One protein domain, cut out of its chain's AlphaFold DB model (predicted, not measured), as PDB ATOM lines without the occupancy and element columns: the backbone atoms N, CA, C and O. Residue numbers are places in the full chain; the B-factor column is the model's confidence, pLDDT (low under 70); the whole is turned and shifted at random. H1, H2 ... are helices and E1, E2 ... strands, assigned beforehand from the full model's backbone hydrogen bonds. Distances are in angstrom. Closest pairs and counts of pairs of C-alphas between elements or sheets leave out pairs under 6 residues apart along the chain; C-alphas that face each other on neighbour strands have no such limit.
ATOM      1  N   THR A 633      11.250 -19.389   5.907       46.09
ATOM      2  CA  THR A 633      10.360 -19.921   4.862       46.09
ATOM      3  C   THR A 633       8.958 -19.296   4.861       46.09
ATOM      4  O   THR A 633       8.329 -19.228   3.810       46.09
ATOM      5  N   ASP A 634       8.472 -18.811   6.008       50.19
ATOM      6  CA  ASP A 634       7.168 -18.138   6.128       50.19
ATOM      7  C   ASP A 634       7.278 -16.633   5.830       50.19
ATOM      8  O   ASP A 634       6.328 -16.026   5.336       50.19
ATOM      9  N   GLN A 635       8.438 -16.021   6.107       51.16
ATOM     10  CA  GLN A 635       8.737 -14.638   5.705       51.16
ATOM     11  C   GLN A 635       8.977 -14.517   4.197       51.16
ATOM     12  O   GLN A 635       8.664 -13.491   3.594       51.16
ATOM     13  N   PHE A 636       9.497 -15.580   3.587       60.09
ATOM     14  CA  PHE A 636       9.820 -15.637   2.169       60.09
ATOM     15  C   PHE A 636       9.137 -16.851   1.535       60.09
ATOM     16  O   PHE A 636       9.801 -17.849   1.244       60.09
ATOM     17  N   PRO A 637       7.808 -16.781   1.320       64.56
ATOM     18  CA  PRO A 637       7.007 -17.889   0.818       64.56
ATOM     19  C   PRO A 637       7.233 -18.072  -0.688       64.56
ATOM     20  O   PRO A 637       6.303 -17.935  -1.477       64.56
ATOM     21  N   TYR A 638       8.466 -18.325  -1.118       72.19
ATOM     22  CA  TYR A 638       8.834 -18.480  -2.520       72.19
ATOM     23  C   TYR A 638       9.102 -19.943  -2.856       72.19
ATOM     24  O   TYR A 638       9.761 -20.649  -2.102       72.19
ATOM     25  N   LYS A 639       8.616 -20.376  -4.018       77.06
ATOM     26  CA  LYS A 639       8.878 -21.696  -4.594       77.06
ATOM     27  C   LYS A 639       9.531 -21.584  -5.957       77.06
ATOM     28  O   LYS A 639       9.181 -20.702  -6.749       77.06
ATOM     29  N   LEU A 640      10.431 -22.515  -6.241       82.00
ATOM     30  CA  LEU A 640      11.016 -22.706  -7.557       82.00
ATOM     31  C   LEU A 640       9.959 -23.261  -8.514       82.00
ATOM     32  O   LEU A 640       9.346 -24.299  -8.283       82.00
ATOM     33  N   ASN A 641       9.779 -22.581  -9.638       85.50
ATOM     34  CA  ASN A 641       9.022 -23.073 -10.777       85.50
ATOM     35  C   ASN A 641       9.983 -23.248 -11.954       85.50
ATOM     36  O   ASN A 641      10.357 -22.275 -12.618       85.50
ATOM     37  N   VAL A 642      10.405 -24.494 -12.175       86.19
ATOM     38  CA  VAL A 642      11.420 -24.865 -13.166       86.19
ATOM     39  C   VAL A 642      10.762 -25.609 -14.324       86.19
ATOM     40  O   VAL A 642      10.214 -26.696 -14.147       86.19
ATOM     41  N   LYS A 643      10.846 -25.053 -15.536       87.31
ATOM     42  CA  LYS A 643      10.467 -25.753 -16.769       87.31
ATOM     43  C   LYS A 643      11.715 -26.307 -17.437       87.31
ATOM     44  O   LYS A 643      12.642 -25.565 -17.751       87.31
ATOM     45  N   GLN A 644      11.720 -27.611 -17.677       87.44
ATOM     46  CA  GLN A 644      12.793 -28.279 -18.404       87.44
ATOM     47  C   GLN A 644      12.457 -28.303 -19.897       87.44
ATOM     48  O   GLN A 644      11.389 -28.773 -20.283       87.44
ATOM     49  N   ASN A 645      13.371 -27.827 -20.739       83.62
ATOM     50  CA  ASN A 645      13.302 -28.010 -22.183       83.62
ATOM     51  C   ASN A 645      14.347 -29.048 -22.599       83.62
ATOM     52  O   ASN A 645      15.558 -28.808 -22.598       83.62
ATOM     53  N   THR A 646      13.848 -30.235 -22.923       78.62
ATOM     54  CA  THR A 646      14.658 -31.405 -23.253       78.62
ATOM     55  C   THR A 646      15.380 -31.283 -24.587       78.62
ATOM     56  O   THR A 646      16.462 -31.848 -24.733       78.62
ATOM     57  N   ASP A 647      14.831 -30.523 -25.536       74.44
ATOM     58  CA  ASP A 647      15.327 -30.478 -26.917       74.44
ATOM     59  C   ASP A 647      16.624 -29.673 -27.036       74.44
ATOM     60  O   ASP A 647      17.494 -29.981 -27.850       74.44
ATOM     61  N   ASN A 648      16.781 -28.657 -26.189       75.19
ATOM     62  CA  ASN A 648      17.943 -27.769 -26.170       75.19
ATOM     63  C   ASN A 648      18.739 -27.836 -24.853       75.19
ATOM     64  O   ASN A 648      19.627 -27.007 -24.647       75.19
ATOM     65  N   LYS A 649      18.434 -28.808 -23.977       81.44
ATOM     66  CA  LYS A 649      19.049 -28.982 -22.647       81.44
ATOM     67  C   LYS A 649      19.083 -27.674 -21.855       81.44
ATOM     68  O   LYS A 649      20.146 -27.218 -21.419       81.44
ATOM     69  N   SER A 650      17.920 -27.039 -21.737       84.81
ATOM     70  CA  SER A 650      17.784 -25.777 -21.016       84.81
ATOM     71  C   SER A 650      16.745 -25.838 -19.908       84.81
ATOM     72  O   SER A 650      15.813 -26.643 -19.941       84.81
ATOM     73  N   LEU A 651      16.936 -24.984 -18.908       86.75
ATOM     74  CA  LEU A 651      15.993 -24.750 -17.823       86.75
ATOM     75  C   LEU A 651      15.497 -23.318 -17.895       86.75
ATOM     76  O   LEU A 651      16.291 -22.392 -18.057       86.75
ATOM     77  N   GLU A 652      14.201 -23.146 -17.702       87.69
ATOM     78  CA  GLU A 652      13.570 -21.858 -17.465       87.69
ATOM     79  C   GLU A 652      13.112 -21.825 -16.001       87.69
ATOM     80  O   GLU A 652      12.222 -22.578 -15.603       87.69
ATOM     81  N   ILE A 653      13.765 -21.000 -15.182       85.88
ATOM     82  CA  ILE A 653      13.568 -20.929 -13.731       85.88
ATOM     83  C   ILE A 653      12.841 -19.630 -13.400       85.88
ATOM     84  O   ILE A 653      13.301 -18.546 -13.748       85.88
ATOM     85  N   SER A 654      11.731 -19.738 -12.687       84.81
ATOM     86  CA  SER A 654      10.948 -18.614 -12.163       84.81
ATOM     87  C   SER A 654      10.632 -18.859 -10.689       84.81
ATOM     88  O   SER A 654      10.736 -19.994 -10.217       84.81
ATOM     89  N   LEU A 655      10.262 -17.811  -9.957       78.62
ATOM     90  CA  LEU A 655       9.793 -17.926  -8.578       78.62
ATOM     91  C   LEU A 655       8.308 -17.603  -8.481       78.62
ATOM     92  O   LEU A 655       7.848 -16.622  -9.066       78.62
ATOM     93  N   LYS A 656       7.591 -18.394  -7.681       75.31
ATOM     94  CA  LYS A 656       6.174 -18.190  -7.363       75.31
ATOM     95  C   LYS A 656       5.958 -18.023  -5.868       75.31
ATOM     96  O   LYS A 656       6.674 -18.622  -5.072       75.31
ATOM     97  N   LEU A 657       4.941 -17.252  -5.493       65.38
ATOM     98  CA  LEU A 657       4.485 -17.144  -4.106       65.38
ATOM     99  C   LEU A 657       3.689 -18.396  -3.690       65.38
ATOM    100  O   LEU A 657       2.778 -18.819  -4.396       65.38
ATOM    101  N   TYR A 658       3.991 -18.959  -2.518       53.34
ATOM    102  CA  TYR A 658       3.397 -20.185  -1.962       53.34
ATOM    103  C   TYR A 658       1.868 -20.100  -1.838       53.34
ATOM    104  O   TYR A 658       1.177 -21.099  -2.004       53.34
ATOM    105  N   SER A 659       1.331 -18.906  -1.561       51.28
ATOM    106  CA  SER A 659      -0.109 -18.653  -1.410       51.28
ATOM    107  C   SER A 659      -0.823 -18.286  -2.715       51.28
ATOM    108  O   SER A 659      -2.052 -18.278  -2.757       51.28
ATOM    109  N   LEU A 660      -0.075 -17.970  -3.778       50.44
ATOM    110  CA  LEU A 660      -0.591 -17.472  -5.050       50.44
ATOM    111  C   LEU A 660       0.243 -18.067  -6.193       50.44
ATOM    112  O   LEU A 660       1.157 -17.421  -6.708       50.44
ATOM    113  N   GLU A 661      -0.102 -19.281  -6.637       50.81
ATOM    114  CA  GLU A 661       0.577 -19.990  -7.742       50.81
ATOM    115  C   GLU A 661       0.589 -19.225  -9.092       50.81
ATOM    116  O   GLU A 661       1.152 -19.708 -10.079       50.81
ATOM    117  N   SER A 662      -0.030 -18.046  -9.165       51.53
ATOM    118  CA  SER A 662      -0.168 -17.206 -10.357       51.53
ATOM    119  C   SER A 662       0.704 -15.945 -10.377       51.53
ATOM    120  O   SER A 662       0.676 -15.240 -11.384       51.53
ATOM    121  N   THR A 663       1.449 -15.625  -9.311       59.25
ATOM    122  CA  THR A 663       2.241 -14.378  -9.249       59.25
ATOM    123  C   THR A 663       3.734 -14.665  -9.397       59.25
ATOM    124  O   THR A 663       4.341 -15.242  -8.495       59.25
ATOM    125  N   ASP A 664       4.313 -14.250 -10.526       65.12
ATOM    126  CA  ASP A 664       5.752 -14.347 -10.784       65.12
ATOM    127  C   ASP A 664       6.516 -13.263 -10.007       65.12
ATOM    128  O   ASP A 664       6.128 -12.091  -9.979       65.12
ATOM    129  N   VAL A 665       7.623 -13.651  -9.372       66.94
ATOM    130  CA  VAL A 665       8.452 -12.750  -8.557       66.94
ATOM    131  C   VAL A 665       9.628 -12.221  -9.375       66.94
ATOM    132  O   VAL A 665      10.302 -12.965 -10.086       66.94
ATOM    133  N   HIS A 666       9.904 -10.921  -9.246       71.38
ATOM    134  CA  HIS A 666      11.070 -10.291  -9.863       71.38
ATOM    135  C   HIS A 666      12.370 -10.897  -9.313       71.38
ATOM    136  O   HIS A 666      12.721 -10.680  -8.152       71.38
ATOM    137  N   LEU A 667      13.134 -11.593 -10.159       69.31
ATOM    138  CA  LEU A 667      14.348 -12.293  -9.726       69.31
ATOM    139  C   LEU A 667      15.467 -11.334  -9.291       69.31
ATOM    140  O   LEU A 667      16.310 -11.696  -8.474       69.31
ATOM    141  N   GLN A 668      15.461 -10.093  -9.789       65.56
ATOM    142  CA  GLN A 668      16.432  -9.066  -9.391       65.56
ATOM    143  C   GLN A 668      16.302  -8.670  -7.910       65.56
ATOM    144  O   GLN A 668      17.309  -8.364  -7.272       65.56
ATOM    145  N   HIS A 669      15.095  -8.735  -7.339       62.06
ATOM    146  CA  HIS A 669      14.854  -8.356  -5.943       62.06
ATOM    147  C   HIS A 669      15.315  -9.421  -4.940       62.06
ATOM    148  O   HIS A 669      15.572  -9.090  -3.789       62.06
ATOM    149  N   ILE A 670      15.509 -10.669  -5.377       66.81
ATOM    150  CA  ILE A 670      15.989 -11.763  -4.519       66.81
ATOM    151  C   ILE A 670      17.375 -11.428  -3.952       66.81
ATOM    152  O   ILE A 670      17.608 -11.558  -2.753       66.81
ATOM    153  N   SER A 671      18.272 -10.921  -4.805       61.28
ATOM    154  CA  SER A 671      19.633 -10.544  -4.401       61.28
ATOM    155  C   SER A 671      19.670  -9.386  -3.397       61.28
ATOM    156  O   SER A 671      20.567  -9.326  -2.562       61.28
ATOM    157  N   MET A 672      18.669  -8.495  -3.427       57.22
ATOM    158  CA  MET A 672      18.563  -7.366  -2.493       57.22
ATOM    159  C   MET A 672      18.206  -7.811  -1.071       57.22
ATOM    160  O   MET A 672      18.440  -7.063  -0.123       57.22
ATOM    161  N   TRP A 673      17.654  -9.015  -0.917       61.69
ATOM    162  CA  TRP A 673      17.289  -9.608   0.372       61.69
ATOM    163  C   TRP A 673      18.264 -10.708   0.810       61.69
ATOM    164  O   TRP A 673      17.982 -11.431   1.759       61.69
ATOM    165  N   GLY A 674      19.403 -10.844   0.119       63.19
ATOM    166  CA  GLY A 674      20.401 -11.876   0.408       63.19
ATOM    167  C   GLY A 674      20.049 -13.264  -0.138       63.19
ATOM    168  O   GLY A 674      20.712 -14.245   0.185       63.19
ATOM    169  N   GLY A 675      19.018 -13.376  -0.978       71.69
ATOM    170  CA  GLY A 675      18.645 -14.622  -1.636       71.69
ATOM    171  C   GLY A 675      19.547 -14.964  -2.825       71.69
ATOM    172  O   GLY A 675      20.035 -14.079  -3.536       71.69
ATOM    173  N   SER A 676      19.715 -16.255  -3.101       80.88
ATOM    174  CA  SER A 676      20.461 -16.754  -4.254       80.88
ATOM    175  C   SER A 676      19.763 -17.946  -4.917       80.88
ATOM    176  O   SER A 676      19.146 -18.774  -4.250       80.88
ATOM    177  N   ILE A 677      19.836 -18.012  -6.252       83.69
ATOM    178  CA  ILE A 677      19.397 -19.173  -7.041       83.69
ATOM    179  C   ILE A 677      20.627 -19.777  -7.707       83.69
ATOM    180  O   ILE A 677      21.161 -19.211  -8.676       83.69
ATOM    181  N   GLU A 678      21.037 -20.934  -7.213       85.75
ATOM    182  CA  GLU A 678      22.146 -21.716  -7.737       85.75
ATOM    183  C   GLU A 678      21.634 -22.818  -8.669       85.75
ATOM    184  O   GLU A 678      20.583 -23.413  -8.439       85.75
ATOM    185  N   VAL A 679      22.363 -23.073  -9.756       85.25
ATOM    186  CA  VAL A 679      22.069 -24.158 -10.699       85.25
ATOM    187  C   VAL A 679      23.329 -24.991 -10.847       85.25
ATOM    188  O   VAL A 679      24.342 -24.510 -11.359       85.25
ATOM    189  N   THR A 680      23.275 -26.230 -10.381       81.44
ATOM    190  CA  THR A 680      24.378 -27.184 -10.494       81.44
ATOM    191  C   THR A 680      24.333 -27.879 -11.855       81.44
ATOM    192  O   THR A 680      23.312 -27.860 -12.535       81.44
ATOM    193  N   GLY A 681      25.448 -28.479 -12.286       71.69
ATOM    194  CA  GLY A 681      25.503 -29.241 -13.539       71.69
ATOM    195  C   GLY A 681      26.104 -28.510 -14.745       71.69
ATOM    196  O   GLY A 681      26.018 -29.051 -15.840       71.69
ATOM    197  N   GLY A 682      26.750 -27.354 -14.550       67.19
ATOM    198  CA  GLY A 682      27.612 -26.685 -15.537       67.19
ATOM    199  C   GLY A 682      26.873 -26.156 -16.769       67.19
ATOM    200  O   GLY A 682      26.421 -26.929 -17.600       67.19
ATOM    201  N   GLY A 683      26.778 -24.835 -16.914       75.38
ATOM    202  CA  GLY A 683      26.111 -24.175 -18.038       75.38
ATOM    203  C   GLY A 683      26.150 -22.655 -17.897       75.38
ATOM    204  O   GLY A 683      26.700 -22.127 -16.929       75.38
ATOM    205  N   THR A 684      25.568 -21.944 -18.859       81.25
ATOM    206  CA  THR A 684      25.442 -20.481 -18.828       81.25
ATOM    207  C   THR A 684      24.013 -20.091 -18.494       81.25
ATOM    208  O   THR A 684      23.084 -20.528 -19.172       81.25
ATOM    209  N   CYS A 685      23.837 -19.262 -17.467       82.12
ATOM    210  CA  CYS A 685      22.532 -18.758 -17.059       82.12
ATOM    211  C   CYS A 685      22.414 -17.261 -17.327       82.12
ATOM    212  O   CYS A 685      23.239 -16.478 -16.859       82.12
ATOM    213  N   GLU A 686      21.344 -16.863 -18.002       83.12
ATOM    214  CA  GLU A 686      20.966 -15.469 -18.207       83.12
ATOM    215  C   GLU A 686      19.717 -15.162 -17.383       83.12
ATOM    216  O   GLU A 686      18.765 -15.939 -17.368       83.12
ATOM    217  N   THR A 687      19.723 -14.044 -16.655       77.12
ATOM    218  CA  THR A 687      18.591 -13.635 -15.809       77.12
ATOM    219  C   THR A 687      17.879 -12.449 -16.444       77.12
ATOM    220  O   THR A 687      18.453 -11.370 -16.579       77.12
ATOM    221  N   LEU A 688      16.620 -12.652 -16.815       72.56
ATOM    222  CA  LEU A 688      15.659 -11.609 -17.156       72.56
ATOM    223  C   LEU A 688      14.820 -11.257 -15.918       72.56
ATOM    224  O   LEU A 688      14.941 -11.878 -14.864       72.56
ATOM    225  N   THR A 689      13.952 -10.253 -16.042       68.88
ATOM    226  CA  THR A 689      13.199  -9.658 -14.926       68.88
ATOM    227  C   THR A 689      12.479 -10.677 -14.025       68.88
ATOM    228  O   THR A 689      12.535 -10.525 -12.808       68.88
ATOM    229  N   PHE A 690      11.873 -11.725 -14.592       69.19
ATOM    230  CA  PHE A 690      11.107 -12.756 -13.860       69.19
ATOM    231  C   PHE A 690      11.629 -14.185 -14.052       69.19
ATOM    232  O   PHE A 690      11.181 -15.112 -13.379       69.19
ATOM    233  N   THR A 691      12.580 -14.363 -14.967       80.31
ATOM    234  CA  THR A 691      12.965 -15.681 -15.462       80.31
ATOM    235  C   THR A 691      14.472 -15.776 -15.614       80.31
ATOM    236  O   THR A 691      15.092 -14.912 -16.232       80.31
ATOM    237  N   LYS A 692      15.063 -16.843 -15.083       83.50
ATOM    238  CA  LYS A 692      16.462 -17.213 -15.281       83.50
ATOM    239  C   LYS A 692      16.516 -18.409 -16.217       83.50
ATOM    240  O   LYS A 692      16.028 -19.485 -15.880       83.50
ATOM    241  N   THR A 693      17.102 -18.215 -17.389       87.81
ATOM    242  CA  THR A 693      17.235 -19.255 -18.407       87.81
ATOM    243  C   THR A 693      18.655 -19.785 -18.389       87.81
ATOM    244  O   THR A 693      19.600 -19.032 -18.609       87.81
ATOM    245  N   CYS A 694      18.814 -21.079 -18.140       86.38
ATOM    246  CA  CYS A 694      20.107 -21.751 -18.124       86.38
ATOM    247  C   CYS A 694      20.217 -22.699 -19.313       86.38
ATOM    248  O   CYS A 694      19.347 -23.543 -19.511       86.38
ATOM    249  N   THR A 695      21.279 -22.569 -20.102       85.94
ATOM    250  CA  THR A 695      21.536 -23.360 -21.314       85.94
ATOM    251  C   THR A 695      22.891 -24.063 -21.232       85.94
ATOM    252  O   THR A 695      23.771 -23.674 -20.460       85.94
ATOM    253  N   GLY A 696      23.059 -25.128 -22.022       78.19
ATOM    254  CA  GLY A 696      24.306 -25.899 -22.051       78.19
ATOM    255  C   GLY A 696      24.529 -26.771 -20.813       78.19
ATOM    256  O   GLY A 696      25.664 -27.151 -20.548       78.19
ATOM    257  N   LEU A 697      23.459 -27.078 -20.075       82.81
ATOM    258  CA  LEU A 697      23.495 -27.856 -18.841       82.81
ATOM    259  C   LEU A 697      23.815 -29.337 -19.101       82.81
ATOM    260  O   LEU A 697      23.389 -29.920 -20.106       82.81
ATOM    261  N   SER A 698      24.558 -29.962 -18.181       70.38
ATOM    262  CA  SER A 698      24.839 -31.405 -18.215       70.38
ATOM    263  C   SER A 698      23.579 -32.255 -17.994       70.38
ATOM    264  O   SER A 698      22.508 -31.748 -17.667       70.38
ATOM    265  N   GLY A 699      23.694 -33.570 -18.220       71.50
ATOM    266  CA  GLY A 699      22.559 -34.499 -18.260       71.50
ATOM    267  C   GLY A 699      21.713 -34.590 -16.984       71.50
ATOM    268  O   GLY A 699      20.576 -35.035 -17.086       71.50
ATOM    269  N   SER A 700      22.212 -34.159 -15.820       81.75
ATOM    270  CA  SER A 700      21.449 -34.070 -14.566       81.75
ATOM    271  C   SER A 700      22.054 -33.040 -13.609       81.75
ATOM    272  O   SER A 700      23.273 -32.868 -13.596       81.75
ATOM    273  N   GLY A 701      21.230 -32.408 -12.775       85.81
ATOM    274  CA  GLY A 701      21.670 -31.436 -11.770       85.81
ATOM    275  C   GLY A 701      20.524 -30.964 -10.874       85.81
ATOM    276  O   GLY A 701      19.461 -31.581 -10.848       85.81
ATOM    277  N   GLN A 702      20.745 -29.872 -10.146       88.38
ATOM    278  CA  GLN A 702      19.814 -29.302  -9.168       88.38
ATOM    279  C   GLN A 702      19.715 -27.787  -9.329       88.38
ATOM    280  O   GLN A 702      20.702 -27.116  -9.629       88.38
ATOM    281  N   VAL A 703      18.528 -27.246  -9.087       84.44
ATOM    282  CA  VAL A 703      18.273 -25.821  -8.888       84.44
ATOM    283  C   VAL A 703      17.985 -25.619  -7.407       84.44
ATOM    284  O   VAL A 703      17.083 -26.257  -6.871       84.44
ATOM    285  N   ILE A 704      18.752 -24.754  -6.754       84.44
ATOM    286  CA  ILE A 704      18.695 -24.511  -5.312       84.44
ATOM    287  C   ILE A 704      18.336 -23.045  -5.091       84.44
ATOM    288  O   ILE A 704      19.024 -22.155  -5.591       84.44
ATOM    289  N   LEU A 705      17.269 -22.794  -4.337       81.88
ATOM    290  CA  LEU A 705      16.921 -21.473  -3.829       81.88
ATOM    291  C   LEU A 705      17.363 -21.390  -2.370       81.88
ATOM    292  O   LEU A 705      16.875 -22.146  -1.529       81.88
ATOM    293  N   SER A 706      18.256 -20.457  -2.062       79.50
ATOM    294  CA  SER A 706      18.765 -20.233  -0.710       79.50
ATOM    295  C   SER A 706      18.718 -18.760  -0.311       79.50
ATOM    296  O   SER A 706      18.563 -17.886  -1.163       79.50
ATOM    297  N   MET A 707      18.844 -18.477   0.985       75.00
ATOM    298  CA  MET A 707      18.908 -17.120   1.524       75.00
ATOM    299  C   MET A 707      19.996 -16.977   2.574       75.00
ATOM    300  O   MET A 707      20.054 -17.766   3.512       75.00
ATOM    301  N   THR A 708      20.800 -15.929   2.448       68.50
ATOM    302  CA  THR A 708      21.789 -15.498   3.435       68.50
ATOM    303  C   THR A 708      21.401 -14.099   3.919       68.50
ATOM    304  O   THR A 708      21.665 -13.121   3.215       68.50
ATOM    305  N   PRO A 709      20.728 -13.966   5.075       58.62
ATOM    306  CA  PRO A 709      20.334 -12.667   5.612       58.62
ATOM    307  C   PRO A 709      21.535 -11.730   5.815       58.62
ATOM    308  O   PRO A 709      22.642 -12.161   6.142       58.62
ATOM    309  N   ASN A 710      21.319 -10.424   5.642       48.16
ATOM    310  CA  ASN A 710      22.377  -9.425   5.808       48.16
ATOM    311  C   ASN A 710      22.954  -9.460   7.235       48.16
ATOM    312  O   ASN A 710      22.252  -9.153   8.194       48.16
ATOM    313  N   GLY A 711      24.250  -9.766   7.352       48.53
ATOM    314  CA  GLY A 711      24.974  -9.827   8.628       48.53
ATOM    315  C   GLY A 711      25.226 -11.240   9.160       48.53
ATOM    316  O   GLY A 711      25.927 -11.376  10.161       48.53
ATOM    317  N   GLU A 712      24.722 -12.277   8.487       51.28
ATOM    318  CA  GLU A 712      24.944 -13.677   8.857       51.28
ATOM    319  C   GLU A 712      25.899 -14.395   7.888       51.28
ATOM    320  O   GLU A 712      26.074 -14.000   6.734       51.28
ATOM    321  N   SER A 713      26.553 -15.456   8.374       55.00
ATOM    322  CA  SER A 713      27.474 -16.298   7.593       55.00
ATOM    323  C   SER A 713      26.844 -17.593   7.075       55.00
ATOM    324  O   SER A 713      27.494 -18.319   6.325       55.00
ATOM    325  N   GLU A 714      25.619 -17.912   7.491       55.28
ATOM    326  CA  GLU A 714      24.935 -19.163   7.157       55.28
ATOM    327  C   GLU A 714      23.842 -18.935   6.103       55.28
ATOM    328  O   GLU A 714      23.100 -17.954   6.153       55.28
ATOM    329  N   SER A 715      23.757 -19.842   5.125       65.56
ATOM    330  CA  SER A 715      22.740 -19.818   4.068       65.56
ATOM    331  C   SER A 715      21.651 -20.848   4.357       65.56
ATOM    332  O   SER A 715      21.937 -22.032   4.526       65.56
ATOM    333  N   TYR A 716      20.395 -20.417   4.341       67.19
ATOM    334  CA  TYR A 716      19.226 -21.270   4.541       67.19
ATOM    335  C   TYR A 716      18.678 -21.772   3.206       67.19
ATOM    336  O   TYR A 716      18.514 -20.988   2.272       67.19
ATOM    337  N   LEU A 717      18.357 -23.065   3.112       74.88
ATOM    338  CA  LEU A 717      17.679 -23.654   1.955       74.88
ATOM    339  C   LEU A 717      16.180 -23.322   2.006       74.88
ATOM    340  O   LEU A 717      15.507 -23.694   2.964       74.88
ATOM    341  N   LEU A 718      15.663 -22.641   0.982       72.69
ATOM    342  CA  LEU A 718      14.237 -22.320   0.865       72.69
ATOM    343  C   LEU A 718      13.486 -23.346   0.010       72.69
ATOM    344  O   LEU A 718      12.388 -23.753   0.380       72.69
ATOM    345  N   ASP A 719      14.060 -23.752  -1.127       76.88
ATOM    346  CA  ASP A 719      13.460 -24.733  -2.037       76.88
ATOM    347  C   ASP A 719      14.520 -25.382  -2.942       76.88
ATOM    348  O   ASP A 719      15.592 -24.810  -3.171       76.88
ATOM    349  N   GLN A 720      14.221 -26.564  -3.481       87.31
ATOM    350  CA  GLN A 720      15.120 -27.316  -4.357       87.31
ATOM    351  C   GLN A 720      14.354 -28.076  -5.446       87.31
ATOM    352  O   GLN A 720      13.305 -28.666  -5.199       87.31
ATOM    353  N   PHE A 721      14.923 -28.121  -6.653       86.00
ATOM    354  CA  PHE A 721      14.390 -28.882  -7.780       86.00
ATOM    355  C   PHE A 721      15.487 -29.648  -8.530       86.00
ATOM    356  O   PHE A 721      16.434 -29.047  -9.035       86.00
ATOM    357  N   ASP A 722      15.332 -30.964  -8.673       88.00
ATOM    358  CA  ASP A 722      16.258 -31.816  -9.427       88.00
ATOM    359  C   ASP A 722      15.832 -31.932 -10.909       88.00
ATOM    360  O   ASP A 722      14.645 -32.072 -11.219       88.00
ATOM    361  N   TYR A 723      16.786 -31.895 -11.850       84.69
ATOM    362  CA  TYR A 723      16.517 -31.972 -13.295       84.69
ATOM    363  C   TYR A 723      17.346 -33.037 -14.026       84.69
ATOM    364  O   TYR A 723      18.447 -33.386 -13.592       84.69
ATOM    365  N   GLN A 724      16.837 -33.529 -15.169       84.81
ATOM    366  CA  GLN A 724      17.516 -34.526 -16.008       84.81
ATOM    367  C   GLN A 724      17.139 -34.408 -17.503       84.81
ATOM    368  O   GLN A 724      15.963 -34.395 -17.857       84.81
ATOM    369  N   PHE A 725      18.130 -34.402 -18.406       80.75
ATOM    370  CA  PHE A 725      17.949 -34.418 -19.871       80.75
ATOM    371  C   PHE A 725      18.333 -35.816 -20.434       80.75
ATOM    372  O   PHE A 725      19.467 -36.245 -20.250       80.75
TER     373      PHE A 725
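This is residues 633 to 725 of the 928 residues of the protein "Unannotated protein" of freshwater metagenome (UniProt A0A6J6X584). Two sheets lie face to face as a sandwich, a branched sheet of E1, E2, E3, E5 and E6 against a sheet of E4, E7 and E8, with short helix H1 beside both. The 93 printed residues run E1 E2 E3 H1 E4 E5 E6 E7 E8, mostly strand; neighbours are antiparallel, and the smaller sheet's order is E4 - E7 - E8. The whole is compact, with a radius of gyration of the C-alphas of 13.1 A and spans of 39 by 31 by 20 A.

Find C-alpha 638 at (8.834, -18.480, -2.520), where E1, residues 638 to 645, begins its 22.3 A; E2, 650 to 657, covers 23.2 A. Then read E3, 660 to 664, E5, 684 to 687, and E6, 691 to 695. In the other sheet are E4, 675 to 679, E7, 700 to 707, 23.5 A, and E8, 716 to 724, 24.5 A, ending at C-alpha 724 (17.516, -34.526, -16.008). H1 is residues 667 to 672.

E1, E2 and E3 form a meander, each strand the antiparallel neighbour of the one before. Beside E2, E1 lies on one side, N 641 to O 654 2.8 A; E3, N 660 to O 657 3.0 A, and E6, N 653 to O 692 2.8 A, lie on the other. Hairpin E5 and E6 has N 686 and O 693 at 2.8 A. Across the sandwich, strands stand at 29 degrees; the closest C-alphas of E1 and E8, Lys 639 and Asp 719, are 6.1 A apart. E7 pairs with E4, N 678 to O 704 2.9 A, and E8, N 703 to O 721 2.8 A; E8 bends by 55 degrees at 719. H1 is on this sheet, over none of its strands, and only grazes the other; 0 of its 2 O i to N i+4 pairs but 2 of 3 O i to N i+3 pairs are within hydrogen-bond range.

The farthest C-alphas, Asp 647 and Gly 711, are 42.2 A apart. The printed part has no cut and no long link. Mean pLDDT of the printed part is 73.1, with 34 residues under 70, among them 657 to 665 and 708 to 716.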